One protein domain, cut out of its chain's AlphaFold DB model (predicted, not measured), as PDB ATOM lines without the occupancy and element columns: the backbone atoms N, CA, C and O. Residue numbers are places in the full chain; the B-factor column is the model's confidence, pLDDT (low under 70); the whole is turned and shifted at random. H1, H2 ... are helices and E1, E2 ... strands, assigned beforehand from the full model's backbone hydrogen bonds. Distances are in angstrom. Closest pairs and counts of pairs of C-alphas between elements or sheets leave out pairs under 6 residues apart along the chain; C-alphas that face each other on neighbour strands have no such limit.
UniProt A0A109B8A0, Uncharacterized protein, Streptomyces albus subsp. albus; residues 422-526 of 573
ATOM      1  N   ARG A 422     183.938 189.629 193.233       87.69
ATOM      2  CA  ARG A 422     182.962 188.939 194.095       87.69
ATOM      3  C   ARG A 422     183.186 189.194 195.586       87.69
ATOM      4  O   ARG A 422     182.326 188.866 196.400       87.69
ATOM      5  N   ILE A 423     184.322 189.782 195.958       88.56
ATOM      6  CA  ILE A 423     184.641 190.102 197.349       88.56
ATOM      7  C   ILE A 423     183.934 191.400 197.747       88.56
ATOM      8  O   ILE A 423     184.221 192.467 197.208       88.56
ATOM      9  N   SER A 424     183.040 191.310 198.732       78.50
ATOM     10  CA  SER A 424     182.340 192.460 199.316       78.50
ATOM     11  C   SER A 424     182.866 192.742 200.725       78.50
ATOM     12  O   SER A 424     182.340 192.218 201.703       78.50
ATOM     13  N   GLY A 425     183.904 193.575 200.821       77.75
ATOM     14  CA  GLY A 425     184.507 193.994 202.092       77.75
ATOM     15  C   GLY A 425     185.596 193.055 202.626       77.75
ATOM     16  O   GLY A 425     185.712 191.905 202.207       77.75
ATOM     17  N   GLY A 426     186.412 193.584 203.538       87.56
ATOM     18  CA  GLY A 426     187.475 192.864 204.236       87.56
ATOM     19  C   GLY A 426     187.430 193.116 205.742       87.56
ATOM     20  O   GLY A 426     186.796 194.062 206.210       87.56
ATOM     21  N   SER A 427     188.085 192.245 206.503       93.31
ATOM     22  CA  SER A 427     188.335 192.454 207.927       93.31
ATOM     23  C   SER A 427     189.604 193.295 208.085       93.31
ATOM     24  O   SER A 427     190.590 193.000 207.403       93.31
ATOM     25  N   PRO A 428     189.602 194.335 208.938       94.69
ATOM     26  CA  PRO A 428     190.814 195.094 209.211       94.69
ATOM     27  C   PRO A 428     191.878 194.147 209.767       94.69
ATOM     28  O   PRO A 428     191.566 193.312 210.610       94.69
ATOM     29  N   LEU A 429     193.103 194.266 209.261       93.81
ATOM     30  CA  LEU A 429     194.263 193.551 209.775       93.81
ATOM     31  C   LEU A 429     195.024 194.515 210.679       93.81
ATOM     32  O   LEU A 429     195.506 195.545 210.199       93.81
ATOM     33  N   ALA A 430     195.073 194.227 211.976       91.69
ATOM     34  CA  ALA A 430     195.765 195.083 212.931       91.69
ATOM     35  C   ALA A 430     197.274 194.807 212.931       91.69
ATOM     36  O   ALA A 430     197.723 193.708 212.609       91.69
ATOM     37  N   TRP A 431     198.062 195.808 213.329       87.94
ATOM     38  CA  TRP A 431     199.516 195.679 213.448       87.94
ATOM     39  C   TRP A 431     199.910 194.530 214.390       87.94
ATOM     40  O   TRP A 431     200.868 193.808 214.136       87.94
ATOM     41  N   GLU A 432     199.156 194.339 215.474       88.56
ATOM     42  CA  GLU A 432     199.394 193.312 216.493       88.56
ATOM     43  C   GLU A 432     199.061 191.887 216.030       88.56
ATOM     44  O   GLU A 432     199.403 190.933 216.724       88.56
ATOM     45  N   GLU A 433     198.378 191.738 214.894       87.25
ATOM     46  CA  GLU A 433     197.976 190.446 214.322       87.25
ATOM     47  C   GLU A 433     198.996 189.909 213.305       87.25
ATOM     48  O   GLU A 433     198.785 188.843 212.729       87.25
ATOM     49  N   VAL A 434     200.084 190.649 213.064       89.75
ATOM     50  CA  VAL A 434     201.135 190.309 212.102       89.75
ATOM     51  C   VAL A 434     202.400 189.880 212.845       89.75
ATOM     52  O   VAL A 434     203.046 190.697 213.503       89.75
ATOM     53  N   ASP A 435     202.789 188.614 212.683       90.88
ATOM     54  CA  ASP A 435     204.002 188.059 213.300       90.88
ATOM     55  C   ASP A 435     205.235 188.136 212.374       90.88
ATOM     56  O   ASP A 435     206.380 188.099 212.841       90.88
ATOM     57  N   ASP A 436     205.028 188.277 211.060       93.00
ATOM     58  CA  ASP A 436     206.103 188.335 210.065       93.00
ATOM     59  C   ASP A 436     206.884 189.666 210.106       93.00
ATOM     60  O   ASP A 436     206.354 190.761 209.884       93.00
ATOM     61  N   LEU A 437     208.195 189.575 210.351       92.88
ATOM     62  CA  LEU A 437     209.076 190.738 210.490       92.88
ATOM     63  C   LEU A 437     209.250 191.549 209.199       92.88
ATOM     64  O   LEU A 437     209.470 192.759 209.281       92.88
ATOM     65  N   ASP A 438     209.187 190.924 208.023       92.38
ATOM     66  CA  ASP A 438     209.308 191.623 206.744       92.38
ATOM     67  C   ASP A 438     208.032 192.419 206.435       92.38
ATOM     68  O   ASP A 438     208.127 193.555 205.955       92.38
ATOM     69  N   VAL A 439     206.855 191.888 206.795       94.38
ATOM     70  CA  VAL A 439     205.575 192.622 206.737       94.38
ATOM     71  C   VAL A 439     205.645 193.857 207.635       94.38
ATOM     72  O   VAL A 439     205.410 194.975 207.170       94.38
ATOM     73  N   LEU A 440     206.054 193.688 208.897       94.56
ATOM     74  CA  LEU A 440     206.205 194.801 209.841       94.56
ATOM     75  C   LEU A 440     207.250 195.825 209.365       94.56
ATOM     76  O   LEU A 440     207.062 197.033 209.532       94.56
ATOM     77  N   ARG A 441     208.352 195.374 208.746       95.06
ATOM     78  CA  ARG A 441     209.379 196.270 208.191       95.06
ATOM     79  C   ARG A 441     208.808 197.160 207.092       95.06
ATOM     80  O   ARG A 441     209.028 198.366 207.149       95.06
ATOM     81  N   LEU A 442     208.102 196.591 206.113       95.19
ATOM     82  CA  LEU A 442     207.522 197.363 205.008       95.19
ATOM     83  C   LEU A 442     206.416 198.305 205.481       95.19
ATOM     84  O   LEU A 442     206.327 199.435 205.006       95.19
ATOM     85  N   TRP A 443     205.615 197.868 206.450       96.25
ATOM     86  CA  TRP A 443     204.605 198.720 207.064       96.25
ATOM     87  C   TRP A 443     205.255 199.943 207.732       96.25
ATOM     88  O   TRP A 443     204.872 201.072 207.434       96.25
ATOM     89  N   ARG A 444     206.326 199.760 208.518       95.06
ATOM     90  CA  ARG A 444     207.115 200.887 209.057       95.06
ATOM     91  C   ARG A 444     207.801 201.721 207.990       95.06
ATOM     92  O   ARG A 444     207.923 202.923 208.167       95.06
ATOM     93  N   THR A 445     208.269 201.125 206.893       94.94
ATOM     94  CA  THR A 445     208.822 201.911 205.781       94.94
ATOM     95  C   THR A 445     207.783 202.907 205.270       94.94
ATOM     96  O   THR A 445     208.097 204.085 205.152       94.94
ATOM     97  N   LEU A 446     206.538 202.476 205.059       95.00
ATOM     98  CA  LEU A 446     205.466 203.379 204.639       95.00
ATOM     99  C   LEU A 446     205.142 204.437 205.702       95.00
ATOM    100  O   LEU A 446     205.095 205.619 205.374       95.00
ATOM    101  N   GLU A 447     204.950 204.044 206.964       95.12
ATOM    102  CA  GLU A 447     204.497 204.976 208.005       95.12
ATOM    103  C   GLU A 447     205.599 205.904 208.529       95.12
ATOM    104  O   GLU A 447     205.386 207.112 208.619       95.12
ATOM    105  N   ASP A 448     206.772 205.363 208.857       94.19
ATOM    106  CA  ASP A 448     207.842 206.099 209.539       94.19
ATOM    107  C   ASP A 448     208.791 206.798 208.558       94.19
ATOM    108  O   ASP A 448     209.284 207.889 208.852       94.19
ATOM    109  N   TYR A 449     209.094 206.164 207.416       92.19
ATOM    110  CA  TYR A 449     210.075 206.683 206.456       92.19
ATOM    111  C   TYR A 449     209.407 207.496 205.343       92.19
ATOM    112  O   TYR A 449     209.741 208.666 205.174       92.19
ATOM    113  N   GLU A 450     208.414 206.925 204.655       92.88
ATOM    114  CA  GLU A 450     207.675 207.628 203.592       92.88
ATOM    115  C   GLU A 450     206.580 208.564 204.154       92.88
ATOM    116  O   GLU A 450     205.976 209.343 203.420       92.88
ATOM    117  N   SER A 451     206.318 208.533 205.470       94.56
ATOM    118  CA  SER A 451     205.295 209.360 206.137       94.56
ATOM    119  C   SER A 451     203.875 209.172 205.572       94.56
ATOM    120  O   SER A 451     203.068 210.108 205.541       94.56
ATOM    121  N   VAL A 452     203.552 207.954 205.128       95.25
ATOM    122  CA  VAL A 452     202.253 207.563 204.573       95.25
ATOM    123  C   VAL A 452     201.534 206.635 205.561       95.25
ATOM    124  O   VAL A 452     201.846 205.447 205.611       95.25
ATOM    125  N   PRO A 453     200.548 207.127 206.338       94.88
ATOM    126  CA  PRO A 453     199.789 206.279 207.253       94.88
ATOM    127  C   PRO A 453     198.903 205.310 206.464       94.88
ATOM    128  O   PRO A 453     198.127 205.740 205.601       94.88
ATOM    129  N   VAL A 454     198.973 204.014 206.774       96.62
ATOM    130  CA  VAL A 454     198.270 202.972 206.012       96.62
ATOM    131  C   VAL A 454     197.326 202.138 206.871       96.62
ATOM    132  O   VAL A 454     197.488 201.993 208.077       96.62
ATOM    133  N   ARG A 455     196.304 201.585 206.219       96.19
ATOM    134  CA  ARG A 455     195.383 200.589 206.768       96.19
ATOM    135  C   ARG A 455     195.358 199.366 205.864       96.19
ATOM    136  O   ARG A 455     195.357 199.504 204.635       96.19
ATOM    137  N   LEU A 456     195.317 198.187 206.476       97.12
ATOM    138  CA  LEU A 456     195.241 196.909 205.780       97.12
ATOM    139  C   LEU A 456     193.878 196.262 206.015       97.12
ATOM    140  O   LEU A 456     193.374 196.225 207.135       97.12
ATOM    141  N   GLU A 457     193.295 195.725 204.949       96.81
ATOM    142  CA  GLU A 457     192.069 194.932 204.998       96.81
ATOM    143  C   GLU A 457     192.314 193.585 204.318       96.81
ATOM    144  O   GLU A 457     192.772 193.540 203.175       96.81
ATOM    145  N   SER A 458     191.998 192.493 205.013       96.19
ATOM    146  CA  SER A 458     192.097 191.125 204.503       96.19
ATOM    147  C   SER A 458     190.719 190.580 204.134       96.19
ATOM    148  O   SER A 458     189.736 190.758 204.854       96.19
ATOM    149  N   ALA A 459     190.619 189.904 202.997       95.56
ATOM    150  CA  ALA A 459     189.388 189.281 202.541       95.56
ATOM    151  C   ALA A 459     189.681 187.904 201.946       95.56
ATOM    152  O   ALA A 459     190.650 187.730 201.212       95.56
ATOM    153  N   SER A 460     188.835 186.924 202.246       92.19
ATOM    154  CA  SER A 460     188.966 185.560 201.721       92.19
ATOM    155  C   SER A 460     187.651 185.116 201.096       92.19
ATOM    156  O   SER A 460     186.575 185.520 201.543       92.19
ATOM    157  N   LEU A 461     187.732 184.274 200.066       91.38
ATOM    158  CA  LEU A 461     186.558 183.659 199.455       91.38
ATOM    159  C   LEU A 461     186.315 182.273 200.066       91.38
ATOM    160  O   LEU A 461     187.256 181.480 200.162       91.38
ATOM    161  N   PRO A 462     185.074 181.941 200.465       89.31
ATOM    162  CA  PRO A 462     184.767 180.619 200.993       89.31
ATOM    163  C   PRO A 462     185.181 179.508 200.022       89.31
ATOM    164  O   PRO A 462     184.780 179.500 198.862       89.31
ATOM    165  N   GLY A 463     185.974 178.552 200.508       87.19
ATOM    166  CA  GLY A 463     186.427 177.407 199.717       87.19
ATOM    167  C   GLY A 463     187.632 177.674 198.811       87.19
ATOM    168  O   GLY A 463     188.097 176.729 198.184       87.19
ATOM    169  N   VAL A 464     188.170 178.898 198.768       91.88
ATOM    170  CA  VAL A 464     189.413 179.223 198.051       91.88
ATOM    171  C   VAL A 464     190.535 179.439 199.072       91.88
ATOM    172  O   VAL A 464     190.424 180.351 199.889       91.88
ATOM    173  N   PRO A 465     191.620 178.642 199.047       91.75
ATOM    174  CA  PRO A 465     192.756 178.783 199.956       91.75
ATOM    175  C   PRO A 465     193.689 179.912 199.485       91.75
ATOM    176  O   PRO A 465     194.854 179.685 199.177       91.75
ATOM    177  N   ALA A 466     193.137 181.114 199.343       93.00
ATOM    178  CA  ALA A 466     193.867 182.326 199.014       93.00
ATOM    179  C   ALA A 466     193.190 183.527 199.677       93.00
ATOM    180  O   ALA A 466     191.963 183.580 199.809       93.00
ATOM    181  N   THR A 467     194.001 184.508 200.052       95.31
ATOM    182  CA  THR A 467     193.542 185.729 200.712       95.31
ATOM    183  C   THR A 467     193.955 186.928 199.881       95.31
ATOM    184  O   THR A 467     195.060 186.985 199.346       95.31
ATOM    185  N   LEU A 468     193.050 187.893 199.773       96.44
ATOM    186  CA  LEU A 468     193.305 189.186 199.171       96.44
ATOM    187  C   LEU A 468     193.540 190.212 200.275       96.44
ATOM    188  O   LEU A 468     192.665 190.415 201.117       96.44
ATOM    189  N   VAL A 469     194.675 190.904 200.239       96.94
ATOM    190  CA  VAL A 469     194.944 192.044 201.123       96.94
ATOM    191  C   VAL A 469     194.927 193.338 200.324       96.94
ATOM    192  O   VAL A 469     195.467 193.424 199.221       96.94
ATOM    193  N   THR A 470     194.271 194.349 200.887       96.69
ATOM    194  CA  THR A 470     194.183 195.704 200.343       96.69
ATOM    195  C   THR A 470     194.892 196.667 201.284       96.69
ATOM    196  O   THR A 470     194.527 196.751 202.453       96.69
ATOM    197  N   VAL A 471     195.868 197.416 200.770       97.06
ATOM    198  CA  VAL A 471     196.530 198.518 201.482       97.06
ATOM    199  C   VAL A 471     195.943 199.826 200.976       97.06
ATOM    200  O   VAL A 471     195.926 200.085 199.770       97.06
ATOM    201  N   SER A 472     195.455 200.659 201.889       96.31
ATOM    202  CA  SER A 472     194.964 202.004 201.579       96.31
ATOM    203  C   SER A 472     195.566 203.023 202.531       96.31
ATOM    204  O   SER A 472     195.900 202.694 203.664       96.31
ATOM    205  N   ARG A 473     195.645 204.276 202.100       96.12
ATOM    206  CA  ARG A 473     195.945 205.412 202.961       96.12
ATOM    207  C   ARG A 473     194.854 205.597 204.012       96.12
ATOM    208  O   ARG A 473     193.664 205.568 203.689       96.12
ATOM    209  N   THR A 474     195.250 205.797 205.262       94.56
ATOM    210  CA  THR A 474     194.315 205.992 206.381       94.56
ATOM    211  C   THR A 474     193.658 207.370 206.340       94.56
ATOM    212  O   THR A 474     192.488 207.505 206.688       94.56
ATOM    213  N   ASP A 475     194.393 208.387 205.891       93.81
ATOM    214  CA  ASP A 475     193.952 209.783 205.844       93.81
ATOM    215  C   ASP A 475     192.991 210.072 204.681       93.81
ATOM    216  O   ASP A 475     191.978 210.746 204.866       93.81
ATOM    217  N   THR A 476     193.283 209.550 203.489       93.31
ATOM    218  CA  THR A 476     192.493 209.815 202.273       93.31
ATOM    219  C   THR A 476     191.549 208.675 201.896       93.31
ATOM    220  O   THR A 476     190.630 208.875 201.105       93.31
ATOM    221  N   GLY A 477     191.775 207.468 202.421       92.38
ATOM    222  CA  GLY A 477     191.104 206.254 201.958       92.38
ATOM    223  C   GLY A 477     191.562 205.787 200.572       92.38
ATOM    224  O   GLY A 477     191.018 204.805 200.066       92.38
ATOM    225  N   GLU A 478     192.542 206.463 199.963       93.44
ATOM    226  CA  GLU A 478     193.095 206.104 198.661       93.44
ATOM    227  C   GLU A 478     193.725 204.719 198.726       93.44
ATOM    228  O   GLU A 478     194.582 204.435 199.562       93.44
ATOM    229  N   ARG A 479     193.314 203.844 197.819       94.25
ATOM    230  CA  ARG A 479     193.884 202.510 197.717       94.25
ATOM    231  C   ARG A 479     195.259 202.586 197.071       94.25
ATOM    232  O   ARG A 479     195.377 203.069 195.949       94.25
ATOM    233  N   LEU A 480     196.262 202.045 197.755       94.56
ATOM    234  CA  LEU A 480     197.642 202.007 197.284       94.56
ATOM    235  C   LEU A 480     197.942 200.716 196.522       94.56
ATOM    236  O   LEU A 480     198.536 200.781 195.450       94.56
ATOM    237  N   ALA A 481     197.507 199.562 197.038       95.06
ATOM    238  CA  ALA A 481     197.754 198.265 196.409       95.06
ATOM    239  C   ALA A 481     196.734 197.197 196.829       95.06
ATOM    240  O   ALA A 481     196.146 197.265 197.912       95.06
ATOM    241  N   ARG A 482     196.563 196.174 195.982       95.00
ATOM    242  CA  ARG A 482     195.796 194.950 196.270       95.00
ATOM    243  C   ARG A 482     196.548 193.726 195.780       95.00
ATOM    244  O   ARG A 482     196.962 193.704 194.624       95.00
ATOM    245  N   GLN A 483     196.714 192.717 196.629       95.19
ATOM    246  CA  GLN A 483     197.478 191.516 196.281       95.19
ATOM    247  C   GLN A 483     196.829 190.251 196.832       95.19
ATOM    248  O   GLN A 483     196.403 190.215 197.988       95.19
ATOM    249  N   TRP A 484     196.769 189.221 195.992       95.75
ATOM    250  CA  TRP A 484     196.460 187.856 196.401       95.75
ATOM    251  C   TRP A 484     197.714 187.149 196.919       95.75
ATOM    252  O   TRP A 484     198.790 187.279 196.335       95.75
ATOM    253  N   GLY A 485     197.546 186.342 197.963       93.94
ATOM    254  CA  GLY A 485     198.560 185.440 198.506       93.94
ATOM    255  C   GLY A 485     197.948 184.111 198.951       93.94
ATOM    256  O   GLY A 485     196.724 183.983 199.029       93.94
ATOM    257  N   ALA A 486     198.794 183.115 199.235       91.69
ATOM    258  CA  ALA A 486     198.344 181.813 199.745       91.69
ATOM    259  C   ALA A 486     197.710 181.923 201.144       91.69
ATOM    260  O   ALA A 486     196.838 181.133 201.500       91.69
ATOM    261  N   GLY A 487     198.111 182.940 201.907       91.94
ATOM    262  CA  GLY A 487     197.491 183.345 203.162       91.94
ATOM    263  C   GLY A 487     197.588 184.853 203.383       91.94
ATOM    264  O   GLY A 487     198.064 185.598 202.522       91.94
ATOM    265  N   THR A 488     197.126 185.302 204.550       93.62
ATOM    266  CA  THR A 488     197.076 186.725 204.913       93.62
ATOM    267  C   THR A 488     198.457 187.379 204.946       93.62
ATOM    268  O   THR A 488     198.592 188.485 204.435       93.62
ATOM    269  N   GLU A 489     199.477 186.713 205.495       93.19
ATOM    270  CA  GLU A 489     200.835 187.273 205.618       93.19
ATOM    271  C   GLU A 489     201.496 187.470 204.251       93.19
ATOM    272  O   GLU A 489     201.919 188.579 203.933       93.19
ATOM    273  N   ASP A 490     201.477 186.445 203.393       92.62
ATOM    274  CA  ASP A 490     201.977 186.521 202.013       92.62
ATOM    275  C   ASP A 490     201.308 187.655 201.221       92.62
ATOM    276  O   ASP A 490     201.960 188.425 200.510       92.62
ATOM    277  N   ALA A 491     199.982 187.766 201.351       94.75
ATOM    278  CA  ALA A 491     199.199 188.807 200.700       94.75
ATOM    279  C   ALA A 491     199.521 190.200 201.267       94.75
ATOM    280  O   ALA A 491     199.622 191.163 200.503       94.75
ATOM    281  N   ALA A 492     199.713 190.320 202.585       95.94
ATOM    282  CA  ALA A 492     200.061 191.571 203.253       95.94
ATOM    283  C   ALA A 492     201.465 192.046 202.877       95.94
ATOM    284  O   ALA A 492     201.620 193.207 202.494       95.94
ATOM    285  N   LEU A 493     202.459 191.150 202.892       94.75
ATOM    286  CA  LEU A 493     203.825 191.434 202.453       94.75
ATOM    287  C   LEU A 493     203.817 192.007 201.035       94.75
ATOM    288  O   LEU A 493     204.404 193.055 200.766       94.75
ATOM    289  N   ALA A 494     203.089 191.347 200.135       94.12
ATOM    290  CA  ALA A 494     202.992 191.770 198.752       94.12
ATOM    291  C   ALA A 494     202.269 193.103 198.581       94.12
ATOM    292  O   ALA A 494     202.689 193.949 197.789       94.12
ATOM    293  N   ALA A 495     201.152 193.290 199.284       95.56
ATOM    294  CA  ALA A 495     200.373 194.512 199.177       95.56
ATOM    295  C   ALA A 495     201.174 195.709 199.703       95.56
ATOM    296  O   ALA A 495     201.190 196.758 199.062       95.56
ATOM    297  N   LEU A 496     201.907 195.542 200.806       96.25
ATOM    298  CA  LEU A 496     202.797 196.566 201.355       96.25
ATOM    299  C   LEU A 496     203.982 196.861 200.434       96.25
ATOM    300  O   LEU A 496     204.307 198.028 200.220       96.25
ATOM    301  N   ALA A 497     204.599 195.837 199.842       94.94
ATOM    302  CA  ALA A 497     205.670 196.025 198.866       94.94
ATOM    303  C   ALA A 497     205.173 196.780 197.621       94.94
ATOM    304  O   ALA A 497     205.831 197.707 197.154       94.94
ATOM    305  N   GLY A 498     203.971 196.452 197.134       94.19
ATOM    306  CA  GLY A 498     203.316 197.174 196.041       94.19
ATOM    307  C   GLY A 498     202.982 198.621 196.386       94.19
ATOM    308  O   GLY A 498     203.222 199.507 195.570       94.19
ATOM    309  N   ALA A 499     202.483 198.872 197.597       95.56
ATOM    310  CA  ALA A 499     202.226 200.221 198.086       95.56
ATOM    311  C   ALA A 499     203.526 201.033 198.210       95.56
ATOM    312  O   ALA A 499     203.576 202.166 197.739       95.56
ATOM    313  N   THR A 500     204.589 200.433 198.754       95.12
ATOM    314  CA  THR A 500     205.922 201.052 198.869       95.12
ATOM    315  C   THR A 500     206.469 201.417 197.492       95.12
ATOM    316  O   THR A 500     206.821 202.569 197.256       95.12
ATOM    317  N   ALA A 501     206.450 200.470 196.547       93.19
ATOM    318  CA  ALA A 501     206.879 200.700 195.171       93.19
ATOM    319  C   ALA A 501     206.098 201.844 194.510       93.19
ATOM    320  O   ALA A 501     206.686 202.690 193.842       93.19
ATOM    321  N   ARG A 502     204.776 201.899 194.711       93.19
ATOM    322  CA  ARG A 502     203.923 202.947 194.139       93.19
ATOM    323  C   ARG A 502     204.269 204.333 194.672       93.19
ATOM    324  O   ARG A 502     204.412 205.249 193.867       93.19
ATOM    325  N   ILE A 503     204.442 204.477 195.987       93.50
ATOM    326  CA  ILE A 503     204.836 205.752 196.608       93.50
ATOM    327  C   ILE A 503     206.208 206.197 196.092       93.50
ATOM    328  O   ILE A 503     206.329 207.292 195.550       93.50
ATOM    329  N   GLN A 504     207.205 205.315 196.139       91.38
ATOM    330  CA  GLN A 504     208.570 205.625 195.704       91.38
ATOM    331  C   GLN A 504     208.657 206.012 194.219       91.38
ATOM    332  O   GLN A 504     209.370 206.948 193.848       91.38
ATOM    333  N   VAL A 505     207.916 205.318 193.351       90.69
ATOM    334  CA  VAL A 505     207.849 205.641 191.917       90.69
ATOM    335  C   VAL A 505     207.143 206.974 191.689       90.69
ATOM    336  O   VAL A 505     207.639 207.787 190.905       90.69
ATOM    337  N   LEU A 506     206.022 207.224 192.373       90.56
ATOM    338  CA  LEU A 506     205.272 208.472 192.246       90.56
ATOM    339  C   LEU A 506     206.110 209.675 192.692       90.56
ATOM    340  O   LEU A 506     206.128 210.690 192.003       90.56
ATOM    341  N   GLU A 507     206.848 209.559 193.794       89.69
ATOM    342  CA  GLU A 507     207.729 210.626 194.275       89.69
ATOM    343  C   GLU A 507     208.896 210.905 193.324       89.69
ATOM    344  O   GLU A 507     209.254 212.061 193.092       89.69
ATOM    345  N   ARG A 508     209.482 209.854 192.742       89.38
ATOM    346  CA  ARG A 508     210.645 209.981 191.857       89.38
ATOM    347  C   ARG A 508     210.282 210.479 190.461       89.38
ATOM    348  O   ARG A 508     211.042 211.246 189.875       89.38
ATOM    349  N   THR A 509     209.157 210.021 189.916       86.44
ATOM    350  CA  THR A 509     208.771 210.252 188.511       86.44
ATOM    351  C   THR A 509     207.624 211.249 188.346       86.44
ATOM    352  O   THR A 509     207.406 211.756 187.247       86.44
ATOM    353  N   GLY A 510     206.869 211.534 189.412       87.50
ATOM    354  CA  GLY A 510     205.623 212.301 189.348       87.50
ATOM    355  C   GLY A 510     204.467 211.555 188.669       87.50
ATOM    356  O   GLY A 510     203.423 212.159 188.424       87.50
ATOM    357  N   GLN A 511     204.641 210.270 188.339       86.56
ATOM    358  CA  GLN A 511     203.665 209.443 187.635       86.56
ATOM    359  C   GLN A 511     203.400 208.140 188.390       86.56
ATOM    360  O   GLN A 511     204.306 207.511 188.932       86.56
ATOM    361  N   ASP A 512     202.144 207.702 188.388       86.56
ATOM    362  CA  ASP A 512     201.765 206.401 188.930       86.56
ATOM    363  C   ASP A 512     201.948 205.306 187.873       86.56
ATOM    364  O   ASP A 512     201.015 204.933 187.164       86.56
ATOM    365  N   LEU A 513     203.182 204.811 187.753       84.94
ATOM    366  CA  LEU A 513     203.537 203.733 186.820       84.94
ATOM    367  C   LEU A 513     203.326 202.331 187.417       84.94
ATOM    368  O   LEU A 513     203.557 201.324 186.748       84.94
ATOM    369  N   VAL A 514     202.913 202.237 188.685       84.12
ATOM    370  CA  VAL A 514     202.545 200.960 189.312       84.12
ATOM    371  C   VAL A 514     201.052 200.689 189.082       84.12
ATOM    372  O   VAL A 514     200.688 199.577 188.696       84.12
ATOM    373  N   GLY A 515     200.198 201.704 189.219       80.75
ATOM    374  CA  GLY A 515     198.759 201.614 188.967       80.75
ATOM    375  C   GLY A 515     197.976 200.835 190.035       80.75
ATOM    376  O   GLY A 515     198.539 200.106 190.855       80.75
ATOM    377  N   ASP A 516     196.645 200.970 190.019       80.06
ATOM    378  CA  ASP A 516     195.721 200.231 190.900       80.06
ATOM    379  C   ASP A 516     195.279 198.916 190.243       80.06
ATOM    380  O   ASP A 516     194.166 198.788 189.728       80.06
ATOM    381  N   HIS A 517     196.173 197.927 190.235       81.00
ATOM    382  CA  HIS A 517     195.858 196.583 189.757       81.00
ATOM    383  C   HIS A 517     195.845 195.574 190.897       81.00
ATOM    384  O   HIS A 517     196.647 195.634 191.830       81.00
ATOM    385  N   VAL A 518     194.962 194.583 190.774       88.94
ATOM    386  CA  VAL A 518     194.995 193.398 191.628       88.94
ATOM    387  C   VAL A 518     196.186 192.552 191.204       88.94
ATOM    388  O   VAL A 518     196.216 192.022 190.092       88.94
ATOM    389  N   GLY A 519     197.187 192.450 192.067       87.94
ATOM    390  CA  GLY A 519     198.349 191.620 191.812       87.94
ATOM    391  C   GLY A 519     198.178 190.190 192.315       87.94
ATOM    392  O   GLY A 519     197.443 189.895 193.257       87.94
ATOM    393  N   THR A 520     198.861 189.297 191.616       89.38
ATOM    394  CA  THR A 520     198.861 187.842 191.810       89.38
ATOM    395  C   THR A 520     200.292 187.297 191.773       89.38
ATOM    396  O   THR A 520     200.488 186.087 191.793       89.38
ATOM    397  N   GLY A 521     201.308 188.171 191.723       82.75
ATOM    398  CA  GLY A 521     202.706 187.787 191.493       82.75
ATOM    399  C   GLY A 521     203.264 186.846 192.563       82.75
ATOM    400  O   GLY A 521     204.074 185.973 192.267       82.75
ATOM    401  N   VAL A 522     202.767 186.930 193.802       85.44
ATOM    402  CA  VAL A 522     203.152 185.978 194.859       85.44
ATOM    403  C   VAL A 522     202.673 184.561 194.566       85.44
ATOM    404  O   VAL A 522     203.391 183.612 194.870       85.44
ATOM    405  N   ILE A 523     201.529 184.394 193.894       84.94
ATOM    406  CA  ILE A 523     201.028 183.072 193.499       84.94
ATOM    407  C   ILE A 523     202.030 182.370 192.578       84.94
ATOM    408  O   ILE A 523     202.230 181.166 192.713       84.94
ATOM    409  N   ALA A 524     202.738 183.107 191.716       82.38
ATOM    410  CA  ALA A 524     203.750 182.538 190.826       82.38
ATOM    411  C   ALA A 524     204.963 181.935 191.561       82.38
ATOM    412  O   ALA A 524     205.683 181.134 190.971       82.38
ATOM    413  N   ARG A 525     205.177 182.276 192.840       82.81
ATOM    414  CA  ARG A 525     206.294 181.781 193.667       82.81
ATOM    415  C   ARG A 525     205.931 180.577 194.537       82.81
ATOM    416  O   ARG A 525     206.796 180.038 195.222       82.81
ATOM    417  N   LEU A 526     204.661 180.179 194.544       86.38
ATOM    418  CA  LEU A 526     204.197 179.029 195.316       86.38
ATOM    419  C   LEU A 526     204.645 177.709 194.675       86.38
ATOM    420  O   LEU A 526     205.058 177.656 193.517       86.38
TER     421      LEU A 526
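Overview. This is residues 422 to 526 of the 573 residues of an uncharacterized protein of Streptomyces albus subsp. albus (UniProt A0A109B8A0). A twisted sheet of four antiparallel strands has the long helix H2 packed over one face, mainly over E4 and E3, and the shorter helix H1 side by side with H2, meeting the sheet through its residues 443 to 447. After H2, residues 510 to 526 fold back past the edge strand E4, and residues 518 to 519 pair with it. The printed part has 105 residues, with two named helices and four named strands in the order E1, H1, E2, E3, E4, H2, and its class is mixed, helices and strands. The sheet's order is E1, E2, E3, E4. The whole is compact, with a radius of gyration of the C-alphas of 13.0 A, and spans 41 by 28 by 27 A.

Along the chain. E1 is residues 427 to 429, 6.3 A long, and its C-alpha 427 is at (188.335, 192.454, 207.927). H1 is residues 437 to 449, 16.5 A. E2 is residues 454 to 460, 20.2 A, and E3 is residues 467 to 473, 20.0 A. E4 is residues 479 to 485, 17.7 A. H2 is residues 488 to 509, 31.0 A, from C-alpha 488 at (197.076, 186.725, 204.913) to C-alpha 509 at (208.771, 210.252, 188.511).

Arrangement. E1 and E2 are antiparallel at 130 degrees, with N 427 and O 458 2.8 A apart, within hydrogen-bond range. E2 and E3 form a hairpin at 159 degrees, with N 457 and O 470 at 3.0 A. E3 and E4 form another at 164 degrees, with N 469 and O 483 at 2.9 A. E2, E3 and E4 make a meander, each strand the antiparallel neighbour of the one before. The edge strands E1 and E4 are apart. The sheet is only just strongly twisted, its C-alphas lying up to 4.3 A off the best plane. H1 and H2 are on one face of it, an arrangement in two layers, sheet and helices. The closest C-alphas of E4 and H2 are those of Gly 485 and Ala 491, 4.1 A apart. H1 and H2 touch, closest at the C-alphas of Val 439 and Leu 493, 4.8 A, and run the same way at a shallow tilt of 31 degrees. In H1 and H2 every O i to N i+4 pair is within hydrogen-bond range. Residues 482 to 483 of E4 pair with residues 518 to 519, parallel.

Size, cuts and confidence. The two C-alphas farthest apart are those of Gly 463 and Arg 508, 41.3 A. The printed part has no cut, and no link between named elements is long. Residues 510 to 526 hold no named element. The mean pLDDT of the printed part is 91.7, and no printed residue is under 70.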